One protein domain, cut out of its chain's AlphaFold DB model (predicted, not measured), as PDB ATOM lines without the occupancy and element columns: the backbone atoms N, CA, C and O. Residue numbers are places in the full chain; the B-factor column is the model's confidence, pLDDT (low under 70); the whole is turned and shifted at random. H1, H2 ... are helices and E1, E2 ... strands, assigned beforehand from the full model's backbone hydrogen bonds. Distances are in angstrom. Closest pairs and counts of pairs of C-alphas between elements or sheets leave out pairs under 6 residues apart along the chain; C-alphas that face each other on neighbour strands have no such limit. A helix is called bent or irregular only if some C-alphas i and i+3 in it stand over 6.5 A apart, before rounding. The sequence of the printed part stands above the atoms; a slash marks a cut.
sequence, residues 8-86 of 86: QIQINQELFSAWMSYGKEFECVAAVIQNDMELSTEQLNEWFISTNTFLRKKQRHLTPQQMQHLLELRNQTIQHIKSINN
ATOM      1  N   GLN A   8     213.390 331.879 203.317       95.69
ATOM      2  CA  GLN A   8     213.323 330.692 204.155       95.69
ATOM      3  C   GLN A   8     212.455 329.637 203.481       95.69
ATOM      4  O   GLN A   8     211.331 329.906 203.061       95.69
ATOM      5  N   ILE A   9     212.942 328.419 203.396       95.19
ATOM      6  CA  ILE A   9     212.183 327.287 202.895       95.19
ATOM      7  C   ILE A   9     212.149 326.276 204.016       95.19
ATOM      8  O   ILE A   9     213.187 325.944 204.575       95.19
ATOM      9  N   GLN A  10     210.951 325.828 204.362       95.12
ATOM     10  CA  GLN A  10     210.758 324.766 205.336       95.12
ATOM     11  C   GLN A  10     210.444 323.471 204.611       95.12
ATOM     12  O   GLN A  10     209.809 323.482 203.547       95.12
ATOM     13  N   ILE A  11     210.845 322.360 205.215       95.81
ATOM     14  CA  ILE A  11     210.484 321.027 204.757       95.81
ATOM     15  C   ILE A  11     208.967 320.913 204.542       95.81
ATOM     16  O   ILE A  11     208.156 321.350 205.359       95.81
ATOM     17  N   ASN A  12     208.571 320.294 203.431       97.31
ATOM     18  CA  ASN A  12     207.185 319.928 203.169       97.31
ATOM     19  C   ASN A  12     207.139 318.490 202.648       97.31
ATOM     20  O   ASN A  12     207.279 318.234 201.450       97.31
ATOM     21  N   GLN A  13     206.971 317.542 203.573       95.38
ATOM     22  CA  GLN A  13     207.022 316.110 203.268       95.38
ATOM     23  C   GLN A  13     205.892 315.657 202.338       95.38
ATOM     24  O   GLN A  13     206.100 314.752 201.530       95.38
ATOM     25  N   GLU A  14     204.718 316.285 202.417       97.00
ATOM     26  CA  GLU A  14     203.585 315.962 201.546       97.00
ATOM     27  C   GLU A  14     203.877 316.367 200.102       97.00
ATOM     28  O   GLU A  14     203.778 315.539 199.195       97.00
ATOM     29  N   LEU A  15     204.329 317.608 199.887       96.50
ATOM     30  CA  LEU A  15     204.726 318.077 198.560       96.50
ATOM     31  C   LEU A  15     205.921 317.289 198.020       96.50
ATOM     32  O   LEU A  15     205.917 316.908 196.851       96.50
ATOM     33  N   PHE A  16     206.917 316.995 198.858       96.94
ATOM     34  CA  PHE A  16     208.050 316.158 198.473       96.94
ATOM     35  C   PHE A  16     207.580 314.776 197.998       96.94
ATOM     36  O   PHE A  16     207.944 314.330 196.909       96.94
ATOM     37  N   SER A  17     206.707 314.123 198.767       96.62
ATOM     38  CA  SER A  17     206.153 312.810 198.418       96.62
ATOM     39  C   SER A  17     205.332 312.856 197.128       96.62
ATOM     40  O   SER A  17     205.436 311.949 196.301       96.62
ATOM     41  N   ALA A  18     204.565 313.928 196.916       97.00
ATOM     42  CA  ALA A  18     203.778 314.125 195.705       97.00
ATOM     43  C   ALA A  18     204.653 314.329 194.457       97.00
ATOM     44  O   ALA A  18     204.329 313.814 193.392       97.00
ATOM     45  N   TRP A  19     205.796 315.011 194.567       97.00
ATOM     46  CA  TRP A  19     206.777 315.043 193.476       97.00
ATOM     47  C   TRP A  19     207.357 313.654 193.201       97.00
ATOM     48  O   TRP A  19     207.423 313.220 192.050       97.00
ATOM     49  N   MET A  20     207.730 312.930 194.257       96.50
ATOM     50  CA  MET A  20     208.356 311.614 194.140       96.50
ATOM     51  C   MET A  20     207.421 310.538 193.575       96.50
ATOM     52  O   MET A  20     207.912 309.581 192.972       96.50
ATOM     53  N   SER A  21     206.093 310.697 193.668       95.69
ATOM     54  CA  SER A  21     205.146 309.767 193.033       95.69
ATOM     55  C   SER A  21     205.220 309.770 191.501       95.69
ATOM     56  O   SER A  21     204.773 308.814 190.872       95.69
ATOM     57  N   TYR A  22     205.800 310.810 190.890       92.62
ATOM     58  CA  TYR A  22     206.044 310.870 189.442       92.62
ATOM     59  C   TYR A  22     207.380 310.239 189.023       92.62
ATOM     60  O   TYR A  22     207.630 310.063 187.831       92.62
ATOM     61  N   GLY A  23     208.221 309.853 189.987       92.38
ATOM     62  CA  GLY A  23     209.468 309.131 189.763       92.38
ATOM     63  C   GLY A  23     210.694 309.847 190.323       92.38
ATOM     64  O   GLY A  23     210.700 311.055 190.548       92.38
ATOM     65  N   LYS A  24     211.782 309.087 190.502       91.88
ATOM     66  CA  LYS A  24     213.047 309.583 191.078       91.88
ATOM     67  C   LYS A  24     213.674 310.744 190.307       91.88
ATOM     68  O   LYS A  24     214.420 311.529 190.867       91.88
ATOM     69  N   GLU A  25     213.361 310.886 189.027       91.94
ATOM     70  CA  GLU A  25     213.849 312.004 188.217       91.94
ATOM     71  C   GLU A  25     213.324 313.380 188.653       91.94
ATOM     72  O   GLU A  25     213.898 314.391 188.258       91.94
ATOM     73  N   PHE A  26     212.274 313.428 189.480       94.06
ATOM     74  CA  PHE A  26     211.752 314.659 190.077       94.06
ATOM     75  C   PHE A  26     212.434 315.024 191.405       94.06
ATOM     76  O   PHE A  26     212.151 316.087 191.953       94.06
ATOM     77  N   GLU A  27     213.361 314.202 191.907       93.62
ATOM     78  CA  GLU A  27     214.074 314.440 193.170       93.62
ATOM     79  C   GLU A  27     214.805 315.788 193.170       93.62
ATOM     80  O   GLU A  27     214.742 316.520 194.152       93.62
ATOM     81  N   CYS A  28     215.412 316.185 192.047       88.75
ATOM     82  CA  CYS A  28     216.092 317.479 191.941       88.75
ATOM     83  C   CYS A  28     215.136 318.676 192.055       88.75
ATOM     84  O   CYS A  28     215.518 319.724 192.573       88.75
ATOM     85  N   VAL A  29     213.890 318.523 191.598       91.31
ATOM     86  CA  VAL A  29     212.847 319.545 191.739       91.31
ATOM     87  C   VAL A  29     212.342 319.569 193.180       91.31
ATOM     88  O   VAL A  29     212.188 320.645 193.752       91.31
ATOM     89  N   ALA A  30     212.136 318.392 193.772       94.31
ATOM     90  CA  ALA A  30     211.613 318.221 195.123       94.31
ATOM     91  C   ALA A  30     212.626 318.580 196.225       94.31
ATOM     92  O   ALA A  30     212.220 318.926 197.331       94.31
ATOM     93  N   ALA A  31     213.930 318.538 195.942       93.00
ATOM     94  CA  ALA A  31     214.996 318.777 196.919       93.00
ATOM     95  C   ALA A  31     214.863 320.123 197.652       93.00
ATOM     96  O   ALA A  31     215.208 320.217 198.828       93.00
ATOM     97  N   VAL A  32     214.303 321.141 196.986       93.56
ATOM     98  CA  VAL A  32     214.087 322.473 197.573       93.56
ATOM     99  C   VAL A  32     213.183 322.448 198.814       93.56
ATOM    100  O   VAL A  32     213.326 323.295 199.681       93.56
ATOM    101  N   ILE A  33     212.277 321.471 198.921       94.12
ATOM    102  CA  ILE A  33     211.334 321.295 200.044       94.12
ATOM    103  C   ILE A  33     211.626 320.029 200.861       94.12
ATOM    104  O   ILE A  33     210.792 319.592 201.655       94.12
ATOM    105  N   GLN A  34     212.789 319.409 200.659       93.31
ATOM    106  CA  GLN A  34     213.190 318.216 201.403       93.31
ATOM    107  C   GLN A  34     213.781 318.556 202.776       93.31
ATOM    108  O   GLN A  34     213.717 317.736 203.686       93.31
ATOM    109  N   ASN A  35     214.358 319.747 202.924       91.75
ATOM    110  CA  ASN A  35     215.011 320.201 204.146       91.75
ATOM    111  C   ASN A  35     214.715 321.682 204.371       91.75
ATOM    112  O   ASN A  35     214.380 322.400 203.425       91.75
ATOM    113  N   ASP A  36     214.911 322.133 205.605       95.44
ATOM    114  CA  ASP A  36     214.914 323.557 205.911       95.44
ATOM    115  C   ASP A  36     216.164 324.202 205.294       95.44
ATOM    116  O   ASP A  36     217.286 323.726 205.499       95.44
ATOM    117  N   MET A  37     215.986 325.255 204.497       94.50
ATOM    118  CA  MET A  37     217.086 325.935 203.813       94.50
ATOM    119  C   MET A  37     216.780 327.395 203.498       94.50
ATOM    120  O   MET A  37     215.633 327.830 203.493       94.50
ATOM    121  N   GLU A  38     217.828 328.142 203.171       94.94
ATOM    122  CA  GLU A  38     217.744 329.529 202.738       94.94
ATOM    123  C   GLU A  38     218.176 329.641 201.279       94.94
ATOM    124  O   GLU A  38     219.279 329.222 200.926       94.94
ATOM    125  N   LEU A  39     217.329 330.230 200.432       93.31
ATOM    126  CA  LEU A  39     217.667 330.523 199.041       93.31
ATOM    127  C   LEU A  39     217.609 332.020 198.766       93.31
ATOM    128  O   LEU A  39     216.674 332.715 199.164       93.31
ATOM    129  N   SER A  40     218.584 332.524 198.017       94.44
ATOM    130  CA  SER A  40     218.517 333.869 197.458       94.44
ATOM    131  C   SER A  40     217.421 333.975 196.393       94.44
ATOM    132  O   SER A  40     216.942 332.981 195.838       94.44
ATOM    133  N   THR A  41     217.050 335.209 196.054       92.31
ATOM    134  CA  THR A  41     216.113 335.476 194.952       92.31
ATOM    135  C   THR A  41     216.596 334.857 193.633       92.31
ATOM    136  O   THR A  41     215.788 334.354 192.855       92.31
ATOM    137  N   GLU A  42     217.908 334.867 193.384       94.31
ATOM    138  CA  GLU A  42     218.510 334.284 192.179       94.31
ATOM    139  C   GLU A  42     218.388 332.760 192.184       94.31
ATOM    140  O   GLU A  42     217.875 332.196 191.221       94.31
ATOM    141  N   GLN A  43     218.731 332.103 193.294       93.81
ATOM    142  CA  GLN A  43     218.632 330.645 193.424       93.81
ATOM    143  C   GLN A  43     217.185 330.149 193.295       93.81
ATOM    144  O   GLN A  43     216.919 329.140 192.638       93.81
ATOM    145  N   LEU A  44     216.222 330.874 193.873       93.19
ATOM    146  CA  LEU A  44     214.807 330.525 193.745       93.19
ATOM    147  C   LEU A  44     214.306 330.690 192.299       93.19
ATOM    148  O   LEU A  44     213.542 329.859 191.798       93.19
ATOM    149  N   ASN A  45     214.763 331.734 191.602       94.25
ATOM    150  CA  ASN A  45     214.463 331.931 190.184       94.25
ATOM    151  C   ASN A  45     215.093 330.838 189.310       94.25
ATOM    152  O   ASN A  45     214.434 330.319 188.407       94.25
ATOM    153  N   GLU A  46     216.339 330.454 189.584       95.12
ATOM    154  CA  GLU A  46     217.016 329.352 188.900       95.12
ATOM    155  C   GLU A  46     216.270 328.033 189.085       95.12
ATOM    156  O   GLU A  46     216.048 327.315 188.105       95.12
ATOM    157  N   TRP A  47     215.805 327.740 190.304       95.44
ATOM    158  CA  TRP A  47     214.960 326.577 190.568       95.44
ATOM    159  C   TRP A  47     213.672 326.618 189.733       95.44
ATOM    160  O   TRP A  47     213.317 325.627 189.086       95.44
ATOM    161  N   PHE A  48     212.996 327.770 189.663       94.75
ATOM    162  CA  PHE A  48     211.766 327.927 188.878       94.75
ATOM    163  C   PHE A  48     211.994 327.718 187.370       94.75
ATOM    164  O   PHE A  48     211.230 327.005 186.708       94.75
ATOM    165  N   ILE A  49     213.056 328.309 186.815       96.38
ATOM    166  CA  ILE A  49     213.423 328.178 185.396       96.38
ATOM    167  C   ILE A  49     213.809 326.730 185.072       96.38
ATOM    168  O   ILE A  49     213.339 326.168 184.074       96.38
ATOM    169  N   SER A  50     214.620 326.114 185.931       95.62
ATOM    170  CA  SER A  50     215.074 324.728 185.792       95.62
ATOM    171  C   SER A  50     213.899 323.756 185.826       95.62
ATOM    172  O   SER A  50     213.763 322.921 184.928       95.62
ATOM    173  N   THR A  51     212.982 323.938 186.779       95.56
ATOM    174  CA  THR A  51     211.760 323.131 186.911       95.56
ATOM    175  C   THR A  51     210.878 323.250 185.670       95.56
ATOM    176  O   THR A  51     210.462 322.244 185.100       95.56
ATOM    177  N   ASN A  52     210.640 324.465 185.166       95.25
ATOM    178  CA  ASN A  52     209.842 324.656 183.951       95.25
ATOM    179  C   ASN A  52     210.477 324.015 182.718       95.25
ATOM    180  O   ASN A  52     209.782 323.428 181.886       95.25
ATOM    181  N   THR A  53     211.796 324.122 182.593       95.75
ATOM    182  CA  THR A  53     212.541 323.510 181.490       95.75
ATOM    183  C   THR A  53     212.462 321.990 181.560       95.75
ATOM    184  O   THR A  53     212.228 321.341 180.539       95.75
ATOM    185  N   PHE A  54     212.603 321.421 182.757       94.81
ATOM    186  CA  PHE A  54     212.457 319.990 182.995       94.81
ATOM    187  C   PHE A  54     211.054 319.491 182.618       94.81
ATOM    188  O   PHE A  54     210.928 318.583 181.794       94.81
ATOM    189  N   LEU A  55     209.999 320.147 183.113       94.56
ATOM    190  CA  LEU A  55     208.611 319.781 182.809       94.56
ATOM    191  C   LEU A  55     208.294 319.871 181.308       94.56
ATOM    192  O   LEU A  55     207.674 318.967 180.750       94.56
ATOM    193  N   ARG A  56     208.781 320.907 180.612       94.25
ATOM    194  CA  ARG A  56     208.630 321.031 179.147       94.25
ATOM    195  C   ARG A  56     209.285 319.876 178.391       94.25
ATOM    196  O   ARG A  56     208.707 319.374 177.434       94.25
ATOM    197  N   LYS A  57     210.471 319.427 178.818       94.06
ATOM    198  CA  LYS A  57     211.138 318.259 178.215       94.06
ATOM    199  C   LYS A  57     210.334 316.976 178.440       94.06
ATOM    200  O   LYS A  57     210.265 316.136 177.547       94.06
ATOM    201  N   LYS A  58     209.696 316.844 179.604       90.88
ATOM    202  CA  LYS A  58     208.875 315.681 179.967       90.88
ATOM    203  C   LYS A  58     207.479 315.677 179.359       90.88
ATOM    204  O   LYS A  58     206.889 314.608 179.258       90.88
ATOM    205  N   GLN A  59     206.990 316.814 178.870       90.69
ATOM    206  CA  GLN A  59     205.646 316.955 178.300       90.69
ATOM    207  C   GLN A  59     205.313 315.910 177.219       90.69
ATOM    208  O   GLN A  59     204.171 315.483 177.123       90.69
ATOM    209  N   ARG A  60     206.296 315.460 176.423       90.06
ATOM    210  CA  ARG A  60     206.088 314.426 175.385       90.06
ATOM    211  C   ARG A  60     205.860 313.014 175.938       90.06
ATOM    212  O   ARG A  60     205.418 312.145 175.198       90.06
ATOM    213  N   HIS A  61     206.192 312.786 177.205       92.00
ATOM    214  CA  HIS A  61     206.128 311.488 177.879       92.00
ATOM    215  C   HIS A  61     205.037 311.431 178.957       92.00
ATOM    216  O   HIS A  61     204.844 310.386 179.568       92.00
ATOM    217  N   LEU A  62     204.343 312.544 179.198       91.94
ATOM    218  CA  LEU A  62     203.319 312.685 180.226       91.94
ATOM    219  C   LEU A  62     201.960 312.917 179.575       91.94
ATOM    220  O   LEU A  62     201.852 313.608 178.560       91.94
ATOM    221  N   THR A  63     200.903 312.383 180.183       95.06
ATOM    222  CA  THR A  63     199.543 312.737 179.768       95.06
ATOM    223  C   THR A  63     199.255 314.210 180.098       95.06
ATOM    224  O   THR A  63     199.864 314.770 181.018       95.06
ATOM    225  N   PRO A  64     198.295 314.858 179.408       94.75
ATOM    226  CA  PRO A  64     197.886 316.221 179.744       94.75
ATOM    227  C   PRO A  64     197.500 316.388 181.221       94.75
ATOM    228  O   PRO A  64     197.874 317.379 181.843       94.75
ATOM    229  N   GLN A  65     196.835 315.386 181.804       95.25
ATOM    230  CA  GLN A  65     196.446 315.384 183.214       95.25
ATOM    231  C   GLN A  65     197.658 315.299 184.154       95.25
ATOM    232  O   GLN A  65     197.746 316.055 185.117       95.25
ATOM    233  N   GLN A  66     198.629 314.426 183.860       94.50
ATOM    234  CA  GLN A  66     199.866 314.345 184.643       94.50
ATOM    235  C   GLN A  66     200.651 315.659 184.585       94.50
ATOM    236  O   GLN A  66     201.132 316.134 185.610       94.50
ATOM    237  N   MET A  67     200.747 316.266 183.399       95.56
ATOM    238  CA  MET A  67     201.409 317.555 183.223       95.56
ATOM    239  C   MET A  67     200.703 318.664 184.013       95.56
ATOM    240  O   MET A  67     201.370 319.478 184.648       95.56
ATOM    241  N   GLN A  68     199.368 318.687 184.009       95.88
ATOM    242  CA  GLN A  68     198.597 319.645 184.796       95.88
ATOM    243  C   GLN A  68     198.885 319.501 186.297       95.88
ATOM    244  O   GLN A  68     199.242 320.488 186.936       95.88
ATOM    245  N   HIS A  69     198.822 318.284 186.838       96.50
ATOM    246  CA  HIS A  69     199.123 318.046 188.252       96.50
ATOM    247  C   HIS A  69     200.561 318.451 188.622       96.50
ATOM    248  O   HIS A  69     200.786 319.045 189.668       96.50
ATOM    249  N   LEU A  70     201.551 318.209 187.757       96.50
ATOM    250  CA  LEU A  70     202.934 318.646 188.005       96.50
ATOM    251  C   LEU A  70     203.078 320.177 188.029       96.50
ATOM    252  O   LEU A  70     203.850 320.727 188.818       96.50
ATOM    253  N   LEU A  71     202.328 320.891 187.184       96.12
ATOM    254  CA  LEU A  71     202.270 322.356 187.221       96.12
ATOM    255  C   LEU A  71     201.591 322.864 188.499       96.12
ATOM    256  O   LEU A  71     202.010 323.887 189.046       96.12
ATOM    257  N   GLU A  72     200.578 322.148 188.984       97.12
ATOM    258  CA  GLU A  72     199.931 322.416 190.268       97.12
ATOM    259  C   GLU A  72     200.902 322.191 191.433       97.12
ATOM    260  O   GLU A  72     201.050 323.096 192.250       97.12
ATOM    261  N   LEU A  73     201.657 321.086 191.459       96.81
ATOM    262  CA  LEU A  73     202.687 320.826 192.478       96.81
ATOM    263  C   LEU A  73     203.765 321.914 192.512       96.81
ATOM    264  O   LEU A  73     204.143 322.392 193.584       96.81
ATOM    265  N   ARG A  74     204.221 322.382 191.345       96.62
ATOM    266  CA  ARG A  74     205.129 323.539 191.252       96.62
ATOM    267  C   ARG A  74     204.508 324.784 191.875       96.62
ATOM    268  O   ARG A  74     205.173 325.484 192.634       96.62
ATOM    269  N   ASN A  75     203.246 325.072 191.569       96.75
ATOM    270  CA  ASN A  75     202.558 326.231 192.132       96.75
ATOM    271  C   ASN A  75     202.376 326.098 193.647       96.75
ATOM    272  O   ASN A  75     202.622 327.067 194.357       96.75
ATOM    273  N   GLN A  76     202.011 324.918 194.147       97.31
ATOM    274  CA  GLN A  76     201.897 324.647 195.581       97.31
ATOM    275  C   GLN A  76     203.244 324.823 196.289       97.31
ATOM    276  O   GLN A  76     203.298 325.470 197.327       97.31
ATOM    277  N   THR A  77     204.340 324.364 195.679       96.00
ATOM    278  CA  THR A  77     205.705 324.577 196.192       96.00
ATOM    279  C   THR A  77     206.030 326.072 196.308       96.00
ATOM    280  O   THR A  77     206.529 326.528 197.334       96.00
ATOM    281  N   ILE A  78     205.677 326.875 195.300       94.88
ATOM    282  CA  ILE A  78     205.855 328.335 195.343       94.88
ATOM    283  C   ILE A  78     204.991 328.974 196.437       94.88
ATOM    284  O   ILE A  78     205.457 329.876 197.130       94.88
ATOM    285  N   GLN A  79     203.734 328.548 196.585       95.69
ATOM    286  CA  GLN A  79     202.844 329.090 197.616       95.69
ATOM    287  C   GLN A  79     203.314 328.730 199.023       95.69
ATOM    288  O   GLN A  79     203.277 329.588 199.898       95.69
ATOM    289  N   HIS A  80     203.826 327.513 199.217       95.31
ATOM    290  CA  HIS A  80     204.469 327.090 200.459       95.31
ATOM    291  C   HIS A  80     205.613 328.040 200.828       95.31
ATOM    292  O   HIS A  80     205.579 328.657 201.890       95.31
ATOM    293  N   ILE A  81     206.547 328.280 199.902       94.31
ATOM    294  CA  ILE A  81     207.662 329.218 200.115       94.31
ATOM    295  C   ILE A  81     207.148 330.632 200.420       94.31
ATOM    296  O   ILE A  81     207.636 331.283 201.341       94.31
ATOM    297  N   LYS A  82     206.139 331.126 199.693       93.38
ATOM    298  CA  LYS A  82     205.549 332.446 199.969       93.38
ATOM    299  C   LYS A  82     204.932 332.524 201.361       93.38
ATOM    300  O   LYS A  82     205.166 333.506 202.049       93.38
ATOM    301  N   SER A  83     204.202 331.493 201.785       94.94
ATOM    302  CA  SER A  83     203.521 331.469 203.084       94.94
ATOM    303  C   SER A  83     204.478 331.617 204.270       94.94
ATOM    304  O   SER A  83     204.110 332.230 205.265       94.94
ATOM    305  N   ILE A  84     205.712 331.127 204.122       94.94
ATOM    306  CA  ILE A  84     206.774 331.211 205.133       94.94
ATOM    307  C   ILE A  84     207.431 332.603 205.156       94.94
ATOM    308  O   ILE A  84     207.895 333.047 206.198       94.94
ATOM    309  N   ASN A  85     207.485 333.293 204.011       92.62
ATOM    310  CA  ASN A  85     208.251 334.535 203.818       92.62
ATOM    311  C   ASN A  85     207.384 335.796 203.660       92.62
ATOM    312  O   ASN A  85     207.870 336.797 203.109       92.62
ATOM    313  N   ASN A  86     206.111 335.709 204.053       72.19
ATOM    314  CA  ASN A  86     205.147 336.811 204.027       72.19
ATOM    315  C   ASN A  86     205.460 337.860 205.094       72.19
ATOM    316  O   ASN A  86     205.627 337.473 206.270       72.19
TER     317      ASN A  86
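Overview. This is residues 8 to 86 of the 86 residues of an uncharacterized protein of Bacillus cereus (UniProt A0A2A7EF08). Two long helices, H3 and H4, lie side by side as a hairpin, and a shorter helical hairpin, H1 and H2, packs on it chiefly through H1 on H4. At the end where H3 begins, residues 8 to 9 pair with the short strand E1. The printed part has 79 residues, mostly helix, with four named helices and one named strand in the order H1, H2, E1, H3, H4. It is compact, with a radius of gyration of the C-alphas of 12.1 A and spans of 34 by 24 by 20 A.

Along the chain. H1, residues 13 to 20, begins at C-alpha 13 (207.022, 316.110, 203.268). H2 is residues 24 to 33 and 14.8 A long; it is only just irregular, with C-alphas 25 and 28 7.0 A apart. E1 is residues 37 to 40. H3, residues 41 to 61, is 31.1 A long and only just irregular, with C-alphas 57 and 60 6.9 A apart. H4, residues 64 to 84, is 30.8 A long and ends at C-alpha 84 (206.774, 331.211, 205.133).

Arrangement. H2, H3 and H4 form an up and down bundle, each running against the one before. In the hairpin of H3 and H4, residues 51 to 59 touch residues 67 to 74, closest at the C-alphas of Gln 59 and Met 67, 6.5 A, at a shallow tilt of 12 degrees. H2 is close to H3 but not clearly touching, closest at the C-alphas of Val 29 and Thr 51, 6.1 A. H1 and H2, a hairpin, touch, closest at the C-alphas of Phe 16 and Ala 30, 5.3 A. H1 touches residues 70 to 77 of H4, closest at the C-alphas of Leu 15 and Leu 73, 7.0 A. H1 and H3 are apart. E1 pairs with no named strand; residues 8 to 9 pair antiparallel with its residues 37 to 38. Every O i to N i+4 pair is within hydrogen-bond range in H1 and H4, against 15 of 17 in H3 and 2 of 6 in H2, where 4 of 7 O i to N i+3 pairs are.

Size, cuts and confidence. The C-alphas farthest apart, of His 61 and Asn 86, are 36.4 A apart. The printed part has no cut, its four links are tight, and no printed residue is under 70 in pLDDT.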